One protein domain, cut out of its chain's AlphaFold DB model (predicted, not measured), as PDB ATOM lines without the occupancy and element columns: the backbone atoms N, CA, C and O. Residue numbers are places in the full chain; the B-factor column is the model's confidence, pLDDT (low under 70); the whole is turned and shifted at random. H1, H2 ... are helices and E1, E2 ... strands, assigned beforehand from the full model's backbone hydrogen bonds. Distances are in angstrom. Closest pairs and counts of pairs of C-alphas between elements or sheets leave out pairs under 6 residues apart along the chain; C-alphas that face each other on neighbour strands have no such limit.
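AT A GLANCE: This is residues 282 to 363 of the 463 residues of an uncharacterized protein of Fibrobacter sp. UWB8 (UniProt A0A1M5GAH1). Two small lobes stand side by side, each built on a three-stranded antiparallel sheet, E1 E2 E3 in the first and E4 E5 E6 in the second, and the two sheets are joined through the short helix H1, which belongs with the second lobe. The long hairpin of E2 and E3 runs through the first lobe, while the short E1 pairs with one end of E2 and a long loop joins the two. The printed part has 82 residues with one named helix and six named strands, in the order E1 E2 E3 H1 E4 E5 E6, and the sheets run E1 - E2 - E3 and E4 - E5 - E6, both antiparallel throughout. The class is mostly strand, although named elements hold 39 of the 82 residues, under half. The whole is only just compact, close to loose, with a radius of gyration of the C-alphas of 13.9 A, and its outline is flat, with spans of 39 by 35 by 19 A.

HOW THE PARTS SIT: Residues 282 to 292 come before the first named strand, E1, residues 293 to 295. E1 and E2, residues 307 to 314, are antiparallel neighbours and a hairpin with 139 degrees between their directions; N 294 and O 308 are 2.9 A apart, and N 308 and O 294 are 2.8 A apart, within hydrogen-bond range. E2 and E3, residues 320 to 326, form a hairpin at 154 degrees, with N 311 and O 323 at 2.9 A and N 325 and O 309 at 2.8 A. E1, E2 and E3 make a meander, each strand the antiparallel neighbour of the one before, with E1 and E3 as edge strands. H1, residues 329 to 334, follows E3 by a tight link and is not on this sheet; in H1 every O i to N i+4 pair is within hydrogen-bond range. H1 is on the sheet of E4, residues 344 to 347, E5, residues 350 to 355, and E6, residues 358 to 362, at a height over the sheet of 8.1 A and over none of its strands. The closest C-alphas of H1 and E4 are those of Leu 334 and Lys 345, 6.5 A apart, and those of H1 and E6 are Thr 330 and Trp 359, 7.1 A apart. E4 and E5 form a hairpin at 150 degrees, with N 345 and O 352 at 2.9 A. E5 and E6 form another at 137 degrees, with N 362 and O 351 at 2.8 A. E4, E5 and E6 are a second meander, with E4 and E6 as edge strands. Each strand of the first sheet is apart from each strand of the second, and H1 is apart from E1 and E2.

IN THESE COORDINATES: E1 begins at C-alpha 293, at (34.501, 0.702, 51.908), and is 6.9 A long from first to last C-alpha. E2, the longest strand by residues, measures 22.2 A, and E3 18.8 A. H1 begins at C-alpha 329, at (42.905, 9.311, 43.430), and is 8.9 A long. E4 measures 10.1 A, E5 15.6 A and E6 12.1 A; E6 ends at C-alpha 362, at (52.327, 0.037, 32.178).

THE WHOLE: The two C-alphas farthest apart are those of Arg 299 and Thr 363, 41.3 A. The printed part has no cut. The link from E1 to E2, 11 residues, is long. The mean pLDDT of the printed part is 81.9, and 12 residues are under 70: residues 313 to 320, 339 to 341 and 356.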
ATOM      1  N   PHE A 282      35.372   3.416  62.742       89.56
ATOM      2  CA  PHE A 282      35.145   2.395  61.716       89.56
ATOM      3  C   PHE A 282      34.850   1.019  62.332       89.56
ATOM      4  O   PHE A 282      35.296   0.748  63.449       89.56
ATOM      5  N   PRO A 283      34.108   0.141  61.630       90.12
ATOM      6  CA  PRO A 283      34.009  -1.262  62.025       90.12
ATOM      7  C   PRO A 283      35.374  -1.950  61.905       90.12
ATOM      8  O   PRO A 283      36.210  -1.511  61.122       90.12
ATOM      9  N   TYR A 284      35.599  -3.036  62.648       86.19
ATOM     10  CA  TYR A 284      36.840  -3.808  62.532       86.19
ATOM     11  C   TYR A 284      37.022  -4.373  61.138       86.19
ATOM     12  O   TYR A 284      36.176  -5.133  60.687       86.19
ATOM     13  N   CYS A 285      38.116  -3.990  60.474       84.50
ATOM     14  CA  CYS A 285      38.484  -4.573  59.190       84.50
ATOM     15  C   CYS A 285      38.903  -6.027  59.419       84.50
ATOM     16  O   CYS A 285      39.885  -6.310  60.104       84.50
ATOM     17  N   THR A 286      38.118  -6.943  58.869       87.31
ATOM     18  CA  THR A 286      38.333  -8.389  58.932       87.31
ATOM     19  C   THR A 286      38.365  -8.965  57.522       87.31
ATOM     20  O   THR A 286      38.119  -8.256  56.546       87.31
ATOM     21  N   GLU A 287      38.645 -10.263  57.403       86.25
ATOM     22  CA  GLU A 287      38.587 -10.969  56.121       86.25
ATOM     23  C   GLU A 287      37.213 -10.838  55.449       86.25
ATOM     24  O   GLU A 287      37.136 -10.654  54.236       86.25
ATOM     25  N   GLU A 288      36.123 -10.860  56.227       89.81
ATOM     26  CA  GLU A 288      34.763 -10.730  55.694       89.81
ATOM     27  C   GLU A 288      34.468  -9.343  55.118       89.81
ATOM     28  O   GLU A 288      33.587  -9.220  54.271       89.81
ATOM     29  N   LEU A 289      35.192  -8.316  55.573       89.38
ATOM     30  CA  LEU A 289      35.074  -6.950  55.067       89.38
ATOM     31  C   LEU A 289      36.120  -6.639  53.989       89.38
ATOM     32  O   LEU A 289      36.247  -5.486  53.583       89.38
ATOM     33  N   LEU A 290      36.904  -7.616  53.524       87.31
ATOM     34  CA  LEU A 290      37.960  -7.362  52.548       87.31
ATOM     35  C   LEU A 290      37.382  -6.784  51.245       87.31
ATOM     36  O   LEU A 290      36.589  -7.420  50.553       87.31
ATOM     37  N   GLY A 291      37.824  -5.577  50.888       85.81
ATOM     38  CA  GLY A 291      37.323  -4.818  49.743       85.81
ATOM     39  C   GLY A 291      36.128  -3.906  50.045       85.81
ATOM     40  O   GLY A 291      35.810  -3.053  49.212       85.81
ATOM     41  N   ASP A 292      35.509  -4.016  51.224       92.06
ATOM     42  CA  ASP A 292      34.449  -3.103  51.650       92.06
ATOM     43  C   ASP A 292      35.000  -1.705  51.912       92.06
ATOM     44  O   ASP A 292      36.157  -1.509  52.295       92.06
ATOM     45  N   THR A 293      34.139  -0.705  51.734       92.75
ATOM     46  CA  THR A 293      34.501   0.702  51.908       92.75
ATOM     47  C   THR A 293      33.743   1.360  53.046       92.75
ATOM     48  O   THR A 293      32.549   1.122  53.226       92.75
ATOM     49  N   VAL A 294      34.403   2.284  53.741       93.56
ATOM     50  CA  VAL A 294      33.809   3.130  54.781       93.56
ATOM     51  C   VAL A 294      34.147   4.596  54.525       93.56
ATOM     52  O   VAL A 294      35.235   4.924  54.055       93.56
ATOM     53  N   VAL A 295      33.213   5.502  54.813       93.44
ATOM     54  CA  VAL A 295      33.442   6.952  54.713       93.44
ATOM     55  C   VAL A 295      33.775   7.509  56.092       93.44
ATOM     56  O   VAL A 295      33.069   7.249  57.067       93.44
ATOM     57  N   ASN A 296      34.841   8.304  56.178       92.62
ATOM     58  CA  ASN A 296      35.210   9.005  57.400       92.62
ATOM     59  C   ASN A 296      34.223  10.133  57.720       92.62
ATOM     60  O   ASN A 296      34.279  11.210  57.131       92.62
ATOM     61  N   MET A 297      33.366   9.907  58.713       93.31
ATOM     62  CA  MET A 297      32.389  10.894  59.183       93.31
ATOM     63  C   MET A 297      32.836  11.633  60.456       93.31
ATOM     64  O   MET A 297      32.045  12.355  61.071       93.31
ATOM     65  N   THR A 298      34.097  11.489  60.874       90.06
ATOM     66  CA  THR A 298      34.620  12.137  62.079       90.06
ATOM     67  C   THR A 298      34.841  13.631  61.850       90.06
ATOM     68  O   THR A 298      35.818  14.061  61.231       90.06
ATOM     69  N   ARG A 299      33.921  14.454  62.364       84.69
ATOM     70  CA  ARG A 299      34.009  15.920  62.270       84.69
ATOM     71  C   ARG A 299      35.310  16.421  62.902       84.69
ATOM     72  O   ARG A 299      35.605  16.102  64.047       84.69
ATOM     73  N   GLY A 300      36.057  17.236  62.160       84.75
ATOM     74  CA  GLY A 300      37.363  17.755  62.584       84.75
ATOM     75  C   GLY A 300      38.560  16.945  62.079       84.75
ATOM     76  O   GLY A 300      39.685  17.424  62.204       84.75
ATOM     77  N   SER A 301      38.332  15.779  61.463       90.25
ATOM     78  CA  SER A 301      39.372  15.089  60.699       90.25
ATOM     79  C   SER A 301      39.728  15.877  59.435       90.25
ATOM     80  O   SER A 301      38.850  16.353  58.712       90.25
ATOM     81  N   ALA A 302      41.019  15.957  59.119       90.50
ATOM     82  CA  ALA A 302      41.520  16.453  57.835       90.50
ATOM     83  C   ALA A 302      41.108  15.561  56.647       90.50
ATOM     84  O   ALA A 302      41.219  15.980  55.496       90.50
ATOM     85  N   PHE A 303      40.640  14.347  56.935       90.00
ATOM     86  CA  PHE A 303      40.160  13.354  55.983       90.00
ATOM     87  C   PHE A 303      38.649  13.122  56.124       90.00
ATOM     88  O   PHE A 303      38.153  12.069  55.729       90.00
ATOM     89  N   TYR A 304      37.905  14.084  56.681       93.06
ATOM     90  CA  TYR A 304      36.442  14.043  56.698       93.06
ATOM     91  C   TYR A 304      35.873  13.897  55.276       93.06
ATOM     92  O   TYR A 304      36.377  14.521  54.342       93.06
ATOM     93  N   ASP A 305      34.826  13.083  55.130       93.19
ATOM     94  CA  ASP A 305      34.157  12.745  53.865       93.19
ATOM     95  C   ASP A 305      35.068  12.043  52.839       93.19
ATOM     96  O   ASP A 305      34.833  12.060  51.632       93.19
ATOM     97  N   THR A 306      36.147  11.410  53.310       90.06
ATOM     98  CA  THR A 306      37.001  10.574  52.458       90.06
ATOM     99  C   THR A 306      36.713   9.094  52.666       90.06
ATOM    100  O   THR A 306      36.373   8.652  53.765       90.06
ATOM    101  N   THR A 307      36.845   8.322  51.589       90.69
ATOM    102  CA  THR A 307      36.580   6.883  51.584       90.69
ATOM    103  C   THR A 307      37.847   6.085  51.873       90.69
ATOM    104  O   THR A 307      38.886   6.278  51.233       90.69
ATOM    105  N   PHE A 308      37.723   5.157  52.810       89.62
ATOM    106  CA  PHE A 308      38.695   4.129  53.134       89.62
ATOM    107  C   PHE A 308      38.187   2.778  52.626       89.62
ATOM    108  O   PHE A 308      36.983   2.581  52.486       89.62
ATOM    109  N   ILE A 309      39.105   1.858  52.362       87.88
ATOM    110  CA  ILE A 309      38.834   0.476  51.979       87.88
ATOM    111  C   ILE A 309      39.537  -0.467  52.946       87.88
ATOM    112  O   ILE A 309      40.663  -0.189  53.361       87.88
ATOM    113  N   CYS A 310      38.865  -1.547  53.325       86.94
ATOM    114  CA  CYS A 310      39.472  -2.622  54.091       86.94
ATOM    115  C   CYS A 310      40.329  -3.452  53.132       86.94
ATOM    116  O   CYS A 310      39.845  -3.944  52.112       86.94
ATOM    117  N   ASP A 311      41.622  -3.538  53.423       81.44
ATOM    118  CA  ASP A 311      42.598  -4.262  52.617       81.44
ATOM    119  C   ASP A 311      43.352  -5.269  53.488       81.44
ATOM    120  O   ASP A 311      43.421  -5.152  54.715       81.44
ATOM    121  N   GLN A 312      43.931  -6.264  52.831       78.69
ATOM    122  CA  GLN A 312      44.725  -7.312  53.446       78.69
ATOM    123  C   GLN A 312      46.183  -7.068  53.093       78.69
ATOM    124  O   GLN A 312      46.528  -6.928  51.925       78.69
ATOM    125  N   ARG A 313      47.064  -7.070  54.088       68.38
ATOM    126  CA  ARG A 313      48.505  -7.115  53.876       68.38
ATOM    127  C   ARG A 313      49.003  -8.536  54.088       68.38
ATOM    128  O   ARG A 313      48.809  -9.109  55.155       68.38
ATOM    129  N   HIS A 314      49.752  -9.045  53.116       58.88
ATOM    130  CA  HIS A 314      50.640 -10.180  53.345       58.88
ATOM    131  C   HIS A 314      51.931  -9.673  53.999       58.88
ATOM    132  O   HIS A 314      52.722  -8.957  53.377       58.88
ATOM    133  N   GLY A 315      52.118  -9.987  55.280       52.28
ATOM    134  CA  GLY A 315      53.382  -9.763  55.975       52.28
ATOM    135  C   GLY A 315      54.488 -10.708  55.485       52.28
ATOM    136  O   GLY A 315      54.252 -11.653  54.736       52.28
ATOM    137  N   ILE A 316      55.724 -10.471  55.939       44.59
ATOM    138  CA  ILE A 316      56.832 -11.440  55.785       44.59
ATOM    139  C   ILE A 316      56.580 -12.683  56.667       44.59
ATOM    140  O   ILE A 316      57.083 -13.767  56.380       44.59
ATOM    141  N   SER A 317      55.783 -12.542  57.731       48.66
ATOM    142  CA  SER A 317      55.257 -13.651  58.528       48.66
ATOM    143  C   SER A 317      53.873 -14.085  58.047       48.66
ATOM    144  O   SER A 317      53.099 -13.287  57.539       48.66
ATOM    145  N   VAL A 318      53.575 -15.364  58.269       45.41
ATOM    146  CA  VAL A 318      52.441 -16.168  57.765       45.41
ATOM    147  C   VAL A 318      51.039 -15.696  58.210       45.41
ATOM    148  O   VAL A 318      50.074 -16.437  58.066       45.41
ATOM    149  N   THR A 319      50.901 -14.512  58.802       56.66
ATOM    150  CA  THR A 319      49.619 -13.995  59.292       56.66
ATOM    151  C   THR A 319      49.177 -12.822  58.439       56.66
ATOM    152  O   THR A 319      49.866 -11.803  58.384       56.66
ATOM    153  N   ASP A 320      48.027 -12.978  57.795       65.75
ATOM    154  CA  ASP A 320      47.362 -11.900  57.079       65.75
ATOM    155  C   ASP A 320      46.907 -10.811  58.054       65.75
ATOM    156  O   ASP A 320      46.275 -11.092  59.076       65.75
ATOM    157  N   GLU A 321      47.241  -9.562  57.740       72.06
ATOM    158  CA  GLU A 321      46.861  -8.394  58.536       72.06
ATOM    159  C   GLU A 321      45.839  -7.553  57.771       72.06
ATOM    160  O   GLU A 321      46.123  -7.028  56.693       72.06
ATOM    161  N   TYR A 322      44.651  -7.395  58.348       78.25
ATOM    162  CA  TYR A 322      43.568  -6.596  57.779       78.25
ATOM    163  C   TYR A 322      43.606  -5.175  58.343       78.25
ATOM    164  O   TYR A 322      43.797  -4.980  59.545       78.25
ATOM    165  N   HIS A 323      43.459  -4.167  57.485       79.94
ATOM    166  CA  HIS A 323      43.437  -2.769  57.911       79.94
ATOM    167  C   HIS A 323      42.661  -1.863  56.950       79.94
ATOM    168  O   HIS A 323      42.611  -2.087  55.741       79.94
ATOM    169  N   TRP A 324      42.111  -0.772  57.487       84.25
ATOM    170  CA  TRP A 324      41.556   0.308  56.674       84.25
ATOM    171  C   TRP A 324      42.663   1.138  56.041       84.25
ATOM    172  O   TRP A 324      43.561   1.614  56.738       84.25
ATOM    173  N   ARG A 325      42.551   1.400  54.737       82.19
ATOM    174  CA  ARG A 325      43.406   2.356  54.035       82.19
ATOM    175  C   ARG A 325      42.652   3.355  53.178       82.19
ATOM    176  O   ARG A 325      41.606   3.052  52.622       82.19
ATOM    177  N   LEU A 326      43.197   4.560  53.044       85.06
ATOM    178  CA  LEU A 326      42.622   5.620  52.226       85.06
ATOM    179  C   LEU A 326      42.657   5.219  50.744       85.06
ATOM    180  O   LEU A 326      43.717   4.863  50.224       85.06
ATOM    181  N   ILE A 327      41.522   5.353  50.053       83.88
ATOM    182  CA  ILE A 327      41.455   5.151  48.602       83.88
ATOM    183  C   ILE A 327      42.121   6.343  47.912       83.88
ATOM    184  O   ILE A 327      41.696   7.500  48.057       83.88
ATOM    185  N   ASN A 328      43.180   6.074  47.149       80.12
ATOM    186  CA  ASN A 328      43.907   7.127  46.448       80.12
ATOM    187  C   ASN A 328      43.132   7.625  45.208       80.12
ATOM    188  O   ASN A 328      42.119   7.059  44.802       80.12
ATOM    189  N   LYS A 329      43.593   8.724  44.594       83.75
ATOM    190  CA  LYS A 329      42.905   9.311  43.430       83.75
ATOM    191  C   LYS A 329      42.775   8.312  42.271       83.75
ATOM    192  O   LYS A 329      41.691   8.199  41.717       83.75
ATOM    193  N   THR A 330      43.850   7.595  41.953       84.19
ATOM    194  CA  THR A 330      43.881   6.614  40.864       84.19
ATOM    195  C   THR A 330      42.879   5.483  41.101       84.19
ATOM    196  O   THR A 330      42.153   5.106  40.192       84.19
ATOM    197  N   GLU A 331      42.776   4.980  42.330       86.38
ATOM    198  CA  GLU A 331      41.824   3.927  42.698       86.38
ATOM    199  C   GLU A 331      40.371   4.398  42.705       86.38
ATOM    200  O   GLU A 331      39.484   3.635  42.340       86.38
ATOM    201  N   ARG A 332      40.103   5.665  43.045       85.44
ATOM    202  CA  ARG A 332      38.752   6.232  42.879       85.44
ATOM    203  C   ARG A 332      38.285   6.209  41.426       85.44
ATOM    204  O   ARG A 332      37.087   6.226  41.175       85.44
ATOM    205  N   GLU A 333      39.219   6.207  40.483       87.81
ATOM    206  CA  GLU A 333      38.929   6.299  39.055       87.81
ATOM    207  C   GLU A 333      38.996   4.931  38.354       87.81
ATOM    208  O   GLU A 333      38.227   4.688  37.428       87.81
ATOM    209  N   LEU A 334      39.891   4.034  38.785       88.00
ATOM    210  CA  LEU A 334      40.097   2.703  38.190       88.00
ATOM    211  C   LEU A 334      39.429   1.559  38.973       88.00
ATOM    212  O   LEU A 334      39.341   0.439  38.467       88.00
ATOM    213  N   GLY A 335      38.954   1.836  40.187       87.00
ATOM    214  CA  GLY A 335      38.577   0.839  41.186       87.00
ATOM    215  C   GLY A 335      39.742   0.511  42.135       87.00
ATOM    216  O   GLY A 335      40.898   0.815  41.823       87.00
ATOM    217  N   PRO A 336      39.478  -0.081  43.310       85.19
ATOM    218  CA  PRO A 336      40.530  -0.470  44.245       85.19
ATOM    219  C   PRO A 336      41.504  -1.507  43.682       85.19
ATOM    220  O   PRO A 336      41.095  -2.432  42.983       85.19
ATOM    221  N   CYS A 337      42.785  -1.380  44.031       84.06
ATOM    222  CA  CYS A 337      43.798  -2.394  43.753       84.06
ATOM    223  C   CYS A 337      44.161  -3.118  45.057       84.06
ATOM    224  O   CYS A 337      44.942  -2.607  45.854       84.06
ATOM    225  N   LEU A 338      43.558  -4.286  45.292       81.75
ATOM    226  CA  LEU A 338      43.769  -5.086  46.508       81.75
ATOM    227  C   LEU A 338      44.903  -6.102  46.323       81.75
ATOM    228  O   LEU A 338      45.236  -6.460  45.192       81.75
ATOM    229  N   CYS A 339      45.447  -6.632  47.423       69.62
ATOM    230  CA  CYS A 339      46.504  -7.660  47.403       69.62
ATOM    231  C   CYS A 339      46.188  -8.856  46.494       69.62
ATOM    232  O   CYS A 339      47.034  -9.361  45.759       69.62
ATOM    233  N   THR A 340      44.943  -9.316  46.565       65.88
ATOM    234  CA  THR A 340      44.437 -10.489  45.845       65.88
ATOM    235  C   THR A 340      44.016 -10.160  44.415       65.88
ATOM    236  O   THR A 340      43.770 -11.061  43.610       65.88
ATOM    237  N   THR A 341      43.943  -8.873  44.069       69.94
ATOM    238  CA  THR A 341      43.463  -8.422  42.768       69.94
ATOM    239  C   THR A 341      44.616  -8.404  41.774       69.94
ATOM    240  O   THR A 341      45.549  -7.613  41.874       69.94
ATOM    241  N   ARG A 342      44.534  -9.266  40.761       72.94
ATOM    242  CA  ARG A 342      45.358  -9.171  39.552       72.94
ATOM    243  C   ARG A 342      44.466  -8.706  38.418       72.94
ATOM    244  O   ARG A 342      43.900  -9.524  37.701       72.94
ATOM    245  N   ASP A 343      44.309  -7.394  38.314       80.19
ATOM    246  CA  ASP A 343      43.453  -6.767  37.312       80.19
ATOM    247  C   ASP A 343      44.233  -5.737  36.490       80.19
ATOM    248  O   ASP A 343      45.281  -5.226  36.907       80.19
ATOM    249  N   TYR A 344      43.709  -5.444  35.308       85.19
ATOM    250  CA  TYR A 344      44.209  -4.417  34.414       85.19
ATOM    251  C   TYR A 344      43.072  -3.480  34.025       85.19
ATOM    252  O   TYR A 344      41.931  -3.889  33.804       85.19
ATOM    253  N   LYS A 345      43.389  -2.193  33.927       87.38
ATOM    254  CA  LYS A 345      42.435  -1.168  33.511       87.38
ATOM    255  C   LYS A 345      43.064  -0.269  32.466       87.38
ATOM    256  O   LYS A 345      44.236   0.097  32.552       87.38
ATOM    257  N   GLU A 346      42.258   0.100  31.483       85.50
ATOM    258  CA  GLU A 346      42.592   1.129  30.510       85.50
ATOM    259  C   GLU A 346      41.864   2.418  30.879       85.50
ATOM    260  O   GLU A 346      40.660   2.403  31.146       85.50
ATOM    261  N   ARG A 347      42.586   3.537  30.868       84.69
ATOM    262  CA  ARG A 347      41.992   4.861  31.033       84.69
ATOM    263  C   ARG A 347      42.791   5.925  30.308       84.69
ATOM    264  O   ARG A 347      44.010   5.968  30.430       84.69
ATOM    265  N   ASP A 348      42.089   6.805  29.597       86.06
ATOM    266  CA  ASP A 348      42.683   7.918  28.845       86.06
ATOM    267  C   ASP A 348      43.829   7.445  27.937       86.06
ATOM    268  O   ASP A 348      44.877   8.071  27.809       86.06
ATOM    269  N   SER A 349      43.622   6.285  27.311       79.81
ATOM    270  CA  SER A 349      44.591   5.567  26.484       79.81
ATOM    271  C   SER A 349      45.846   5.025  27.187       79.81
ATOM    272  O   SER A 349      46.699   4.453  26.500       79.81
ATOM    273  N   LEU A 350      45.944   5.155  28.511       85.00
ATOM    274  CA  LEU A 350      47.001   4.605  29.359       85.00
ATOM    275  C   LEU A 350      46.565   3.276  29.986       85.00
ATOM    276  O   LEU A 350      45.392   3.083  30.311       85.00
ATOM    277  N   TYR A 351      47.526   2.376  30.185       85.31
ATOM    278  CA  TYR A 351      47.295   1.075  30.806       85.31
ATOM    279  C   TYR A 351      47.804   1.070  32.224       85.31
ATOM    280  O   TYR A 351      48.906   1.539  32.496       85.31
ATOM    281  N   TYR A 352      47.010   0.490  33.107       89.31
ATOM    282  CA  TYR A 352      47.360   0.296  34.495       89.31
ATOM    283  C   TYR A 352      47.234  -1.182  34.828       89.31
ATOM    284  O   TYR A 352      46.251  -1.829  34.468       89.31
ATOM    285  N   SER A 353      48.234  -1.706  35.523       88.69
ATOM    286  CA  SER A 353      48.191  -3.029  36.134       88.69
ATOM    287  C   SER A 353      48.141  -2.847  37.636       88.69
ATOM    288  O   SER A 353      48.927  -2.077  38.195       88.69
ATOM    289  N   CYS A 354      47.237  -3.561  38.291       85.75
ATOM    290  CA  CYS A 354      47.259  -3.672  39.736       85.75
ATOM    291  C   CYS A 354      48.440  -4.579  40.108       85.75
ATOM    292  O   CYS A 354      48.502  -5.731  39.674       85.75
ATOM    293  N   ASN A 355      49.424  -4.033  40.820       74.12
ATOM    294  CA  ASN A 355      50.606  -4.767  41.261       74.12
ATOM    295  C   ASN A 355      50.776  -4.557  42.757       74.12
ATOM    296  O   ASN A 355      51.279  -3.508  43.153       74.12
ATOM    297  N   ASN A 356      50.362  -5.548  43.552       65.81
ATOM    298  CA  ASN A 356      50.499  -5.564  45.006       65.81
ATOM    299  C   ASN A 356      50.144  -4.191  45.609       65.81
ATOM    300  O   ASN A 356      51.036  -3.414  45.941       65.81
ATOM    301  N   PHE A 357      48.844  -3.899  45.741       70.62
ATOM    302  CA  PHE A 357      48.269  -2.736  46.453       70.62
ATOM    303  C   PHE A 357      48.181  -1.401  45.697       70.62
ATOM    304  O   PHE A 357      47.583  -0.453  46.209       70.62
ATOM    305  N   TYR A 358      48.758  -1.263  44.501       75.75
ATOM    306  CA  TYR A 358      48.629  -0.021  43.736       75.75
ATOM    307  C   TYR A 358      48.592  -0.226  42.224       75.75
ATOM    308  O   TYR A 358      49.168  -1.153  41.653       75.75
ATOM    309  N   TRP A 359      47.898   0.701  41.564       86.25
ATOM    310  CA  TRP A 359      47.886   0.806  40.115       86.25
ATOM    311  C   TRP A 359      49.219   1.356  39.620       86.25
ATOM    312  O   TRP A 359      49.588   2.494  39.917       86.25
ATOM    313  N   VAL A 360      49.917   0.557  38.823       86.94
ATOM    314  CA  VAL A 360      51.140   0.959  38.131       86.94
ATOM    315  C   VAL A 360      50.816   1.184  36.673       86.94
ATOM    316  O   VAL A 360      50.267   0.300  36.015       86.94
ATOM    317  N   GLN A 361      51.175   2.358  36.158       89.19
ATOM    318  CA  GLN A 361      51.081   2.608  34.729       89.19
ATOM    319  C   GLN A 361      52.069   1.699  33.987       89.19
ATOM    320  O   GLN A 361      53.275   1.734  34.233       89.19
ATOM    321  N   VAL A 362      51.552   0.908  33.056       88.12
ATOM    322  CA  VAL A 362      52.327   0.037  32.178       88.12
ATOM    323  C   VAL A 362      52.610   0.792  30.886       88.12
ATOM    324  O   VAL A 362      51.691   1.231  30.195       88.12
ATOM    325  N   THR A 363      53.890   0.949  30.561       82.56
ATOM    326  CA  THR A 363      54.351   1.619  29.335       82.56
ATOM    327  C   THR A 363      54.987   0.661  28.335       82.56
ATOM    328  O   THR A 363      55.083   0.998  27.159       82.56
TER     329      THR A 363